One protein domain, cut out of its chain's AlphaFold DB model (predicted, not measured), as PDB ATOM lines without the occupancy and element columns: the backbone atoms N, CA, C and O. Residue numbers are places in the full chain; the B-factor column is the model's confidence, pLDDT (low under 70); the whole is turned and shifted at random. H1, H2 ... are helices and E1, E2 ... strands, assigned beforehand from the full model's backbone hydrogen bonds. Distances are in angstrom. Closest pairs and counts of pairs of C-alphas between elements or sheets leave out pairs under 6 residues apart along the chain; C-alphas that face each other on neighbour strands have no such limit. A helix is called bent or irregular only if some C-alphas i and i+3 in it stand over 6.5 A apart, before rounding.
ATOM      1  N   LYS A  10     150.343 130.873 198.597       89.75
ATOM      2  CA  LYS A  10     149.754 132.049 197.933       89.75
ATOM      3  C   LYS A  10     150.491 133.309 198.358       89.75
ATOM      4  O   LYS A  10     150.428 133.722 199.509       89.75
ATOM      5  N   ILE A  11     151.149 133.956 197.400       88.69
ATOM      6  CA  ILE A  11     151.927 135.176 197.654       88.69
ATOM      7  C   ILE A  11     151.026 136.401 197.927       88.69
ATOM      8  O   ILE A  11     151.428 137.322 198.639       88.69
ATOM      9  N   ALA A  12     149.825 136.433 197.347       89.31
ATOM     10  CA  ALA A  12     148.786 137.433 197.595       89.31
ATOM     11  C   ALA A  12     147.404 136.825 197.305       89.31
ATOM     12  O   ALA A  12     147.314 135.830 196.586       89.31
ATOM     13  N   LYS A  13     146.322 137.444 197.804       87.50
ATOM     14  CA  LYS A  13     144.940 136.946 197.631       87.50
ATOM     15  C   LYS A  13     144.568 136.702 196.159       87.50
ATOM     16  O   LYS A  13     143.935 135.698 195.859       87.50
ATOM     17  N   ALA A  14     145.003 137.587 195.258       89.25
ATOM     18  CA  ALA A  14     144.758 137.493 193.815       89.25
ATOM     19  C   ALA A  14     145.832 136.692 193.043       89.25
ATOM     20  O   ALA A  14     145.784 136.622 191.819       89.25
ATOM     21  N   SER A  15     146.832 136.122 193.726       90.38
ATOM     22  CA  SER A  15     147.848 135.266 193.095       90.38
ATOM     23  C   SER A  15     147.401 133.799 193.069       90.38
ATOM     24  O   SER A  15     146.721 133.354 194.000       90.38
ATOM     25  N   PRO A  16     147.817 133.013 192.058       91.75
ATOM     26  CA  PRO A  16     147.618 131.566 192.080       91.75
ATOM     27  C   PRO A  16     148.382 130.924 193.249       91.75
ATOM     28  O   PRO A  16     149.410 131.446 193.690       91.75
ATOM     29  N   ALA A  17     147.880 129.791 193.746       91.38
ATOM     30  CA  ALA A  17     148.610 128.968 194.709       91.38
ATOM     31  C   ALA A  17     149.748 128.223 194.002       91.38
ATOM     32  O   ALA A  17     149.539 127.637 192.938       91.38
ATOM     33  N   ILE A  18     150.941 128.250 194.592       90.94
ATOM     34  CA  ILE A  18     152.119 127.530 194.110       90.94
ATOM     35  C   ILE A  18     152.354 126.355 195.050       90.94
ATOM     36  O   ILE A  18     152.579 126.561 196.237       90.94
ATOM     37  N   PHE A  19     152.305 125.132 194.534       89.19
ATOM     38  CA  PHE A  19     152.495 123.923 195.343       89.19
ATOM     39  C   PHE A  19     153.921 123.388 195.257       89.19
ATOM     40  O   PHE A  19     154.399 122.757 196.191       89.19
ATOM     41  N   HIS A  20     154.603 123.643 194.142       87.00
ATOM     42  CA  HIS A  20     155.956 123.164 193.908       87.00
ATOM     43  C   HIS A  20     156.683 124.004 192.853       87.00
ATOM     44  O   HIS A  20     156.052 124.685 192.041       87.00
ATOM     45  N   LEU A  21     158.011 123.926 192.863       86.94
ATOM     46  CA  LEU A  21     158.892 124.328 191.770       86.94
ATOM     47  C   LEU A  21     159.867 123.174 191.535       86.94
ATOM     48  O   LEU A  21     160.611 122.814 192.440       86.94
ATOM     49  N   PHE A  22     159.830 122.588 190.341       83.50
ATOM     50  CA  PHE A  22     160.719 121.494 189.958       83.50
ATOM     51  C   PHE A  22     161.719 121.986 188.920       83.50
ATOM     52  O   PHE A  22     161.334 122.661 187.959       83.50
ATOM     53  N   PHE A  23     162.982 121.623 189.095       78.56
ATOM     54  CA  PHE A  23     164.012 121.778 188.084       78.56
ATOM     55  C   PHE A  23     164.998 120.616 188.190       78.56
ATOM     56  O   PHE A  23     165.800 120.582 189.111       78.56
ATOM     57  N   ALA A  24     164.936 119.673 187.245       78.19
ATOM     58  CA  ALA A  24     165.691 118.420 187.321       78.19
ATOM     59  C   ALA A  24     165.496 117.725 188.690       78.19
ATOM     60  O   ALA A  24     164.363 117.401 189.052       78.19
ATOM     61  N   ASP A  25     166.580 117.506 189.426       72.62
ATOM     62  CA  ASP A  25     166.641 116.954 190.778       72.62
ATOM     63  C   ASP A  25     166.326 117.988 191.878       72.62
ATOM     64  O   ASP A  25     165.779 117.631 192.925       72.62
ATOM     65  N   ASP A  26     166.553 119.278 191.621       76.12
ATOM     66  CA  ASP A  26     166.228 120.368 192.541       76.12
ATOM     67  C   ASP A  26     164.705 120.580 192.636       76.12
ATOM     68  O   ASP A  26     164.047 121.127 191.742       76.12
ATOM     69  N   THR A  27     164.117 120.166 193.761       77.88
ATOM     70  CA  THR A  27     162.672 120.238 194.010       77.88
ATOM     71  C   THR A  27     162.346 121.080 195.241       77.88
ATOM     72  O   THR A  27     162.771 120.776 196.352       77.88
ATOM     73  N   LEU A  28     161.510 122.107 195.063       83.62
ATOM     74  CA  LEU A  28     160.862 122.834 196.157       83.62
ATOM     75  C   LEU A  28     159.392 122.438 196.248       83.62
ATOM     76  O   LEU A  28     158.667 122.504 195.255       83.62
ATOM     77  N   ILE A  29     158.937 122.093 197.450       84.44
ATOM     78  CA  ILE A  29     157.531 121.817 197.763       84.44
ATOM     79  C   ILE A  29     157.053 122.867 198.764       84.44
ATOM     80  O   ILE A  29     157.739 123.171 199.737       84.44
ATOM     81  N   PHE A  30     155.875 123.436 198.517       85.44
ATOM     82  CA  PHE A  30     155.265 124.453 199.364       85.44
ATOM     83  C   PHE A  30     154.030 123.889 200.058       85.44
ATOM     84  O   PHE A  30     153.031 123.559 199.415       85.44
ATOM     85  N   CYS A  31     154.077 123.846 201.383       81.56
ATOM     86  CA  CYS A  31     152.987 123.389 202.230       81.56
ATOM     87  C   CYS A  31     152.925 124.216 203.518       81.56
ATOM     88  O   CYS A  31     153.857 124.952 203.857       81.56
ATOM     89  N   ARG A  32     151.809 124.126 204.240       79.88
ATOM     90  CA  ARG A  32     151.690 124.707 205.579       79.88
ATOM     91  C   ARG A  32     152.518 123.881 206.560       79.88
ATOM     92  O   ARG A  32     152.532 122.656 206.473       79.88
ATOM     93  N   ALA A  33     153.139 124.546 207.534       76.12
ATOM     94  CA  ALA A  33     153.784 123.892 208.671       76.12
ATOM     95  C   ALA A  33     152.718 123.248 209.581       76.12
ATOM     96  O   ALA A  33     152.291 123.824 210.576       76.12
ATOM     97  N   SER A  34     152.213 122.086 209.174       75.62
ATOM     98  CA  SER A  34     151.182 121.324 209.876       75.62
ATOM     99  C   SER A  34     151.449 119.836 209.716       75.62
ATOM    100  O   SER A  34     151.865 119.405 208.643       75.62
ATOM    101  N   ILE A  35     151.151 119.059 210.757       71.06
ATOM    102  CA  ILE A  35     151.376 117.606 210.780       71.06
ATOM    103  C   ILE A  35     150.713 116.938 209.567       71.06
ATOM    104  O   ILE A  35     151.368 116.221 208.816       71.06
ATOM    105  N   LYS A  36     149.445 117.282 209.304       75.06
ATOM    106  CA  LYS A  36     148.661 116.734 208.190       75.06
ATOM    107  C   LYS A  36     149.322 116.952 206.827       75.06
ATOM    108  O   LYS A  36     149.391 116.020 206.037       75.06
ATOM    109  N   GLU A  37     149.785 118.166 206.522       78.69
ATOM    110  CA  GLU A  37     150.428 118.436 205.225       78.69
ATOM    111  C   GLU A  37     151.834 117.829 205.139       78.69
ATOM    112  O   GLU A  37     152.205 117.334 204.077       78.69
ATOM    113  N   SER A  38     152.583 117.786 206.244       72.00
ATOM    114  CA  SER A  38     153.892 117.121 206.298       72.00
ATOM    115  C   SER A  38     153.791 115.620 206.001       72.00
ATOM    116  O   SER A  38     154.594 115.089 205.235       72.00
ATOM    117  N   GLU A  39     152.772 114.940 206.532       75.31
ATOM    118  CA  GLU A  39     152.490 113.534 206.207       75.31
ATOM    119  C   GLU A  39     152.160 113.334 204.723       75.31
ATOM    120  O   GLU A  39     152.567 112.339 204.127       75.31
ATOM    121  N   GLN A  40     151.455 114.283 204.095       79.75
ATOM    122  CA  GLN A  40     151.178 114.213 202.657       79.75
ATOM    123  C   GLN A  40     152.444 114.394 201.823       79.75
ATOM    124  O   GLN A  40     152.637 113.662 200.855       79.75
ATOM    125  N   VAL A  41     153.330 115.324 202.197       77.88
ATOM    126  CA  VAL A  41     154.630 115.477 201.527       77.88
ATOM    127  C   VAL A  41     155.440 114.186 201.639       77.88
ATOM    128  O   VAL A  41     155.978 113.728 200.633       77.88
ATOM    129  N   LYS A  42     155.457 113.556 202.821       75.19
ATOM    130  CA  LYS A  42     156.113 112.261 203.039       75.19
ATOM    131  C   LYS A  42     155.569 111.182 202.090       75.19
ATOM    132  O   LYS A  42     156.352 110.584 201.361       75.19
ATOM    133  N   ARG A  43     154.243 111.025 201.997       75.88
ATOM    134  CA  ARG A  43     153.600 110.076 201.063       75.88
ATOM    135  C   ARG A  43     153.924 110.355 199.593       75.88
ATOM    136  O   ARG A  43     154.118 109.428 198.814       75.88
ATOM    137  N   ILE A  44     153.967 111.628 199.192       74.62
ATOM    138  CA  ILE A  44     154.300 112.018 197.811       74.62
ATOM    139  C   ILE A  44     155.748 111.639 197.474       74.62
ATOM    140  O   ILE A  44     156.014 111.186 196.361       74.62
ATOM    141  N   LEU A  45     156.673 111.817 198.421       69.50
ATOM    142  CA  LEU A  45     158.076 111.440 198.248       69.50
ATOM    143  C   LEU A  45     158.260 109.915 198.233       69.50
ATOM    144  O   LEU A  45     159.042 109.424 197.426       69.50
ATOM    145  N   GLU A  46     157.491 109.169 199.032       64.12
ATOM    146  CA  GLU A  46     157.479 107.694 199.039       64.12
ATOM    147  C   GLU A  46     157.049 107.083 197.688       64.12
ATOM    148  O   GLU A  46     157.439 105.962 197.367       64.12
ATOM    149  N   PHE A  47     156.267 107.808 196.877       55.62
ATOM    150  CA  PHE A  47     155.709 107.300 195.616       55.62
ATOM    151  C   PHE A  47     156.638 107.472 194.397       55.62
ATOM    152  O   PHE A  47     156.397 106.876 193.347       55.62
ATOM    153  N   LYS A  48     157.703 108.285 194.486       53.28
ATOM    154  CA  LYS A  48     158.662 108.459 193.381       53.28
ATOM    155  C   LYS A  48     159.791 107.422 193.479       53.28
ATOM    156  O   LYS A  48     160.810 107.684 194.104       53.28
ATOM    157  N   ASN A  49     159.581 106.265 192.837       48.38
ATOM    158  CA  ASN A  49     160.568 105.241 192.448       48.38
ATOM    159  C   ASN A  49     161.835 105.162 193.315       48.38
ATOM    160  O   ASN A  49     162.907 105.613 192.915       48.38
ATOM    161  N   THR A  50     161.720 104.532 194.479       48.44
ATOM    162  CA  THR A  50     162.885 104.077 195.242       48.44
ATOM    163  C   THR A  50     162.837 102.555 195.367       48.44
ATOM    164  O   THR A  50     161.800 102.017 195.762       48.44
ATOM    165  N   GLU A  51     163.937 101.867 195.040       54.03
ATOM    166  CA  GLU A  51     164.116 100.441 195.355       54.03
ATOM    167  C   GLU A  51     163.888 100.197 196.857       54.03
ATOM    168  O   GLU A  51     164.244 101.037 197.691       54.03
ATOM    169  N   GLU A  52     163.280  99.057 197.207       52.72
ATOM    170  CA  GLU A  52     162.857  98.696 198.574       52.72
ATOM    171  C   GLU A  52     163.974  98.883 199.624       52.72
ATOM    172  O   GLU A  52     163.699  99.264 200.761       52.72
ATOM    173  N   SER A  53     165.240  98.692 199.225       50.28
ATOM    174  CA  SER A  53     166.441  98.813 200.067       50.28
ATOM    175  C   SER A  53     166.730 100.240 200.554       50.28
ATOM    176  O   SER A  53     167.245 100.421 201.656       50.28
ATOM    177  N   ASN A  54     166.357 101.264 199.781       51.03
ATOM    178  CA  ASN A  54     166.666 102.667 200.076       51.03
ATOM    179  C   ASN A  54     165.537 103.386 200.835       51.03
ATOM    180  O   ASN A  54     165.746 104.470 201.382       51.03
ATOM    181  N   LYS A  55     164.341 102.784 200.919       49.41
ATOM    182  CA  LYS A  55     163.175 103.381 201.597       49.41
ATOM    183  C   LYS A  55     163.425 103.621 203.091       49.41
ATOM    184  O   LYS A  55     163.079 104.686 203.598       49.41
ATOM    185  N   ALA A  56     164.051 102.674 203.793       54.72
ATOM    186  CA  ALA A  56     164.308 102.780 205.234       54.72
ATOM    187  C   ALA A  56     165.310 103.899 205.583       54.72
ATOM    188  O   ALA A  56     165.101 104.649 206.537       54.72
ATOM    189  N   GLU A  57     166.359 104.066 204.773       54.59
ATOM    190  CA  GLU A  57     167.375 105.103 204.985       54.59
ATOM    191  C   GLU A  57     166.846 106.499 204.622       54.59
ATOM    192  O   GLU A  57     167.064 107.457 205.361       54.59
ATOM    193  N   ILE A  58     166.041 106.620 203.557       51.03
ATOM    194  CA  ILE A  58     165.346 107.871 203.211       51.03
ATOM    195  C   ILE A  58     164.355 108.272 204.311       51.03
ATOM    196  O   ILE A  58     164.281 109.446 204.664       51.03
ATOM    197  N   LEU A  59     163.630 107.319 204.907       51.03
ATOM    198  CA  LEU A  59     162.736 107.572 206.043       51.03
ATOM    199  C   LEU A  59     163.496 108.057 207.286       51.03
ATOM    200  O   LEU A  59     163.020 108.963 207.975       51.03
ATOM    201  N   ARG A  60     164.692 107.513 207.539       58.69
ATOM    202  CA  ARG A  60     165.595 107.965 208.608       58.69
ATOM    203  C   ARG A  60     166.121 109.384 208.348       58.69
ATOM    204  O   ARG A  60     166.141 110.203 209.264       58.69
ATOM    205  N   ILE A  61     166.470 109.706 207.098       54.12
ATOM    206  CA  ILE A  61     166.963 111.028 206.668       54.12
ATOM    207  C   ILE A  61     165.846 112.087 206.647       54.12
ATOM    208  O   ILE A  61     166.073 113.218 207.073       54.12
ATOM    209  N   LEU A  62     164.626 111.747 206.212       56.25
ATOM    210  CA  LEU A  62     163.461 112.649 206.237       56.25
ATOM    211  C   LEU A  62     162.991 112.949 207.672       56.25
ATOM    212  O   LEU A  62     162.448 114.021 207.922       56.25
ATOM    213  N   GLY A  63     163.256 112.055 208.631       56.84
ATOM    214  CA  GLY A  63     163.164 112.347 210.069       56.84
ATOM    215  C   GLY A  63     164.278 113.267 210.599       56.84
ATOM    216  O   GLY A  63     164.199 113.729 211.733       56.84
ATOM    217  N   GLY A  64     165.295 113.555 209.781       52.31
ATOM    218  CA  GLY A  64     166.448 114.414 210.064       52.31
ATOM    219  C   GLY A  64     166.472 115.716 209.255       52.31
ATOM    220  O   GLY A  64     167.550 116.281 209.057       52.31
ATOM    221  N   MET A  65     165.316 116.197 208.770       55.72
ATOM    222  CA  MET A  65     165.210 117.494 208.090       55.72
ATOM    223  C   MET A  65     165.777 118.611 208.974       55.72
ATOM    224  O   MET A  65     165.211 118.962 210.008       55.72
ATOM    225  N   LYS A  66     166.903 119.191 208.552       54.00
ATOM    226  CA  LYS A  66     167.501 120.352 209.212       54.00
ATOM    227  C   LYS A  66     166.886 121.626 208.645       54.00
ATOM    228  O   LYS A  66     166.759 121.769 207.431       54.00
ATOM    229  N   GLN A  67     166.543 122.565 209.520       54.34
ATOM    230  CA  GLN A  67     166.209 123.924 209.107       54.34
ATOM    231  C   GLN A  67     167.421 124.537 208.389       54.34
ATOM    232  O   GLN A  67     168.533 124.520 208.916       54.34
ATOM    233  N   VAL A  68     167.217 125.055 207.176       56.53
ATOM    234  CA  VAL A  68     168.269 125.725 206.399       56.53
ATOM    235  C   VAL A  68     167.926 127.204 206.272       56.53
ATOM    236  O   VAL A  68     167.020 127.572 205.530       56.53
TER     237      VAL A  68
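AT A GLANCE: This is residues 10 to 68 of the 678 residues of the protein "uncharacterized protein LOC113705006" of Coffea arabica (UniProt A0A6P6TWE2). A loose, elongated string of parts: a free tail, a small two-stranded hairpin of E1 and E2, and then two helices, H1 and H2, that run opposite ways with few contacts between them. Residues 11 to 16 stick out beyond the hairpin, and the turn of the hairpin, within residues 22 to 27, also stands free. The printed part has 59 residues, with two named strands followed by two named helices, in the order E1, E2, H1, H2; the two strands make one antiparallel sheet, and the class is mixed, helices and strands. The whole is loose, with a radius of gyration of the C-alphas of 13.7 A, and the C-alphas span 45 by 26 by 21 A.

HOW THE PARTS SIT: E1, residues 20 to 23, and E2, residues 26 to 29, form a hairpin of antiparallel neighbours, with 176 degrees between their directions. The C-alphas of His 20 and Ile 29 face each other at 4.4 A. N 21 and O 28 are 2.9 A apart, within hydrogen-bond range, as are N 26 and O 23, also at 2.9 A. H1, residues 35 to 46, follows E2; their closest C-alphas are those of Ile 29 and Val 41, 7.9 A apart. H2, residues 52 to 62, is close to H1 but not clearly touching it, the closest C-alphas being those of Glu 46 and Lys 55 at 7.6 A. H1 and H2 run opposite ways at a shallow tilt of 33 degrees, only just short of steep. H2 is only just irregular: C-alphas 53 and 56 are 6.9 A apart, and its line is a rough one. E1 is apart from both helices, and E2 is apart from H2. In H1 every O i to N i+4 pair is within hydrogen-bond range; in H2 5 of 7 are.

IN THESE COORDINATES: E1 begins with C-alpha 20 at (155.956, 123.164, 193.908), and E2 ends with C-alpha 29 at (157.531, 121.817, 197.763). E1 is 10.0 A from first to last C-alpha, and E2 is 10.2 A. H1 runs 16.5 A from Ile 35 to Glu 46. H2 runs 15.9 A from Glu 52 to C-alpha 62 at (163.461, 112.649, 206.237).

THE WHOLE: The two C-alphas farthest apart are those of Ala 14 and Ser 53, at 44.8 A. The printed part has no cut, and the links E1 to E2, E2 to H1 and H1 to H2 are tight. Residues 32 to 39, of which 35 to 39 belong to H1, stand free. The mean pLDDT of the printed part is 70.6; residues 45 to 68 are under 70, and H2 has a mean of 53.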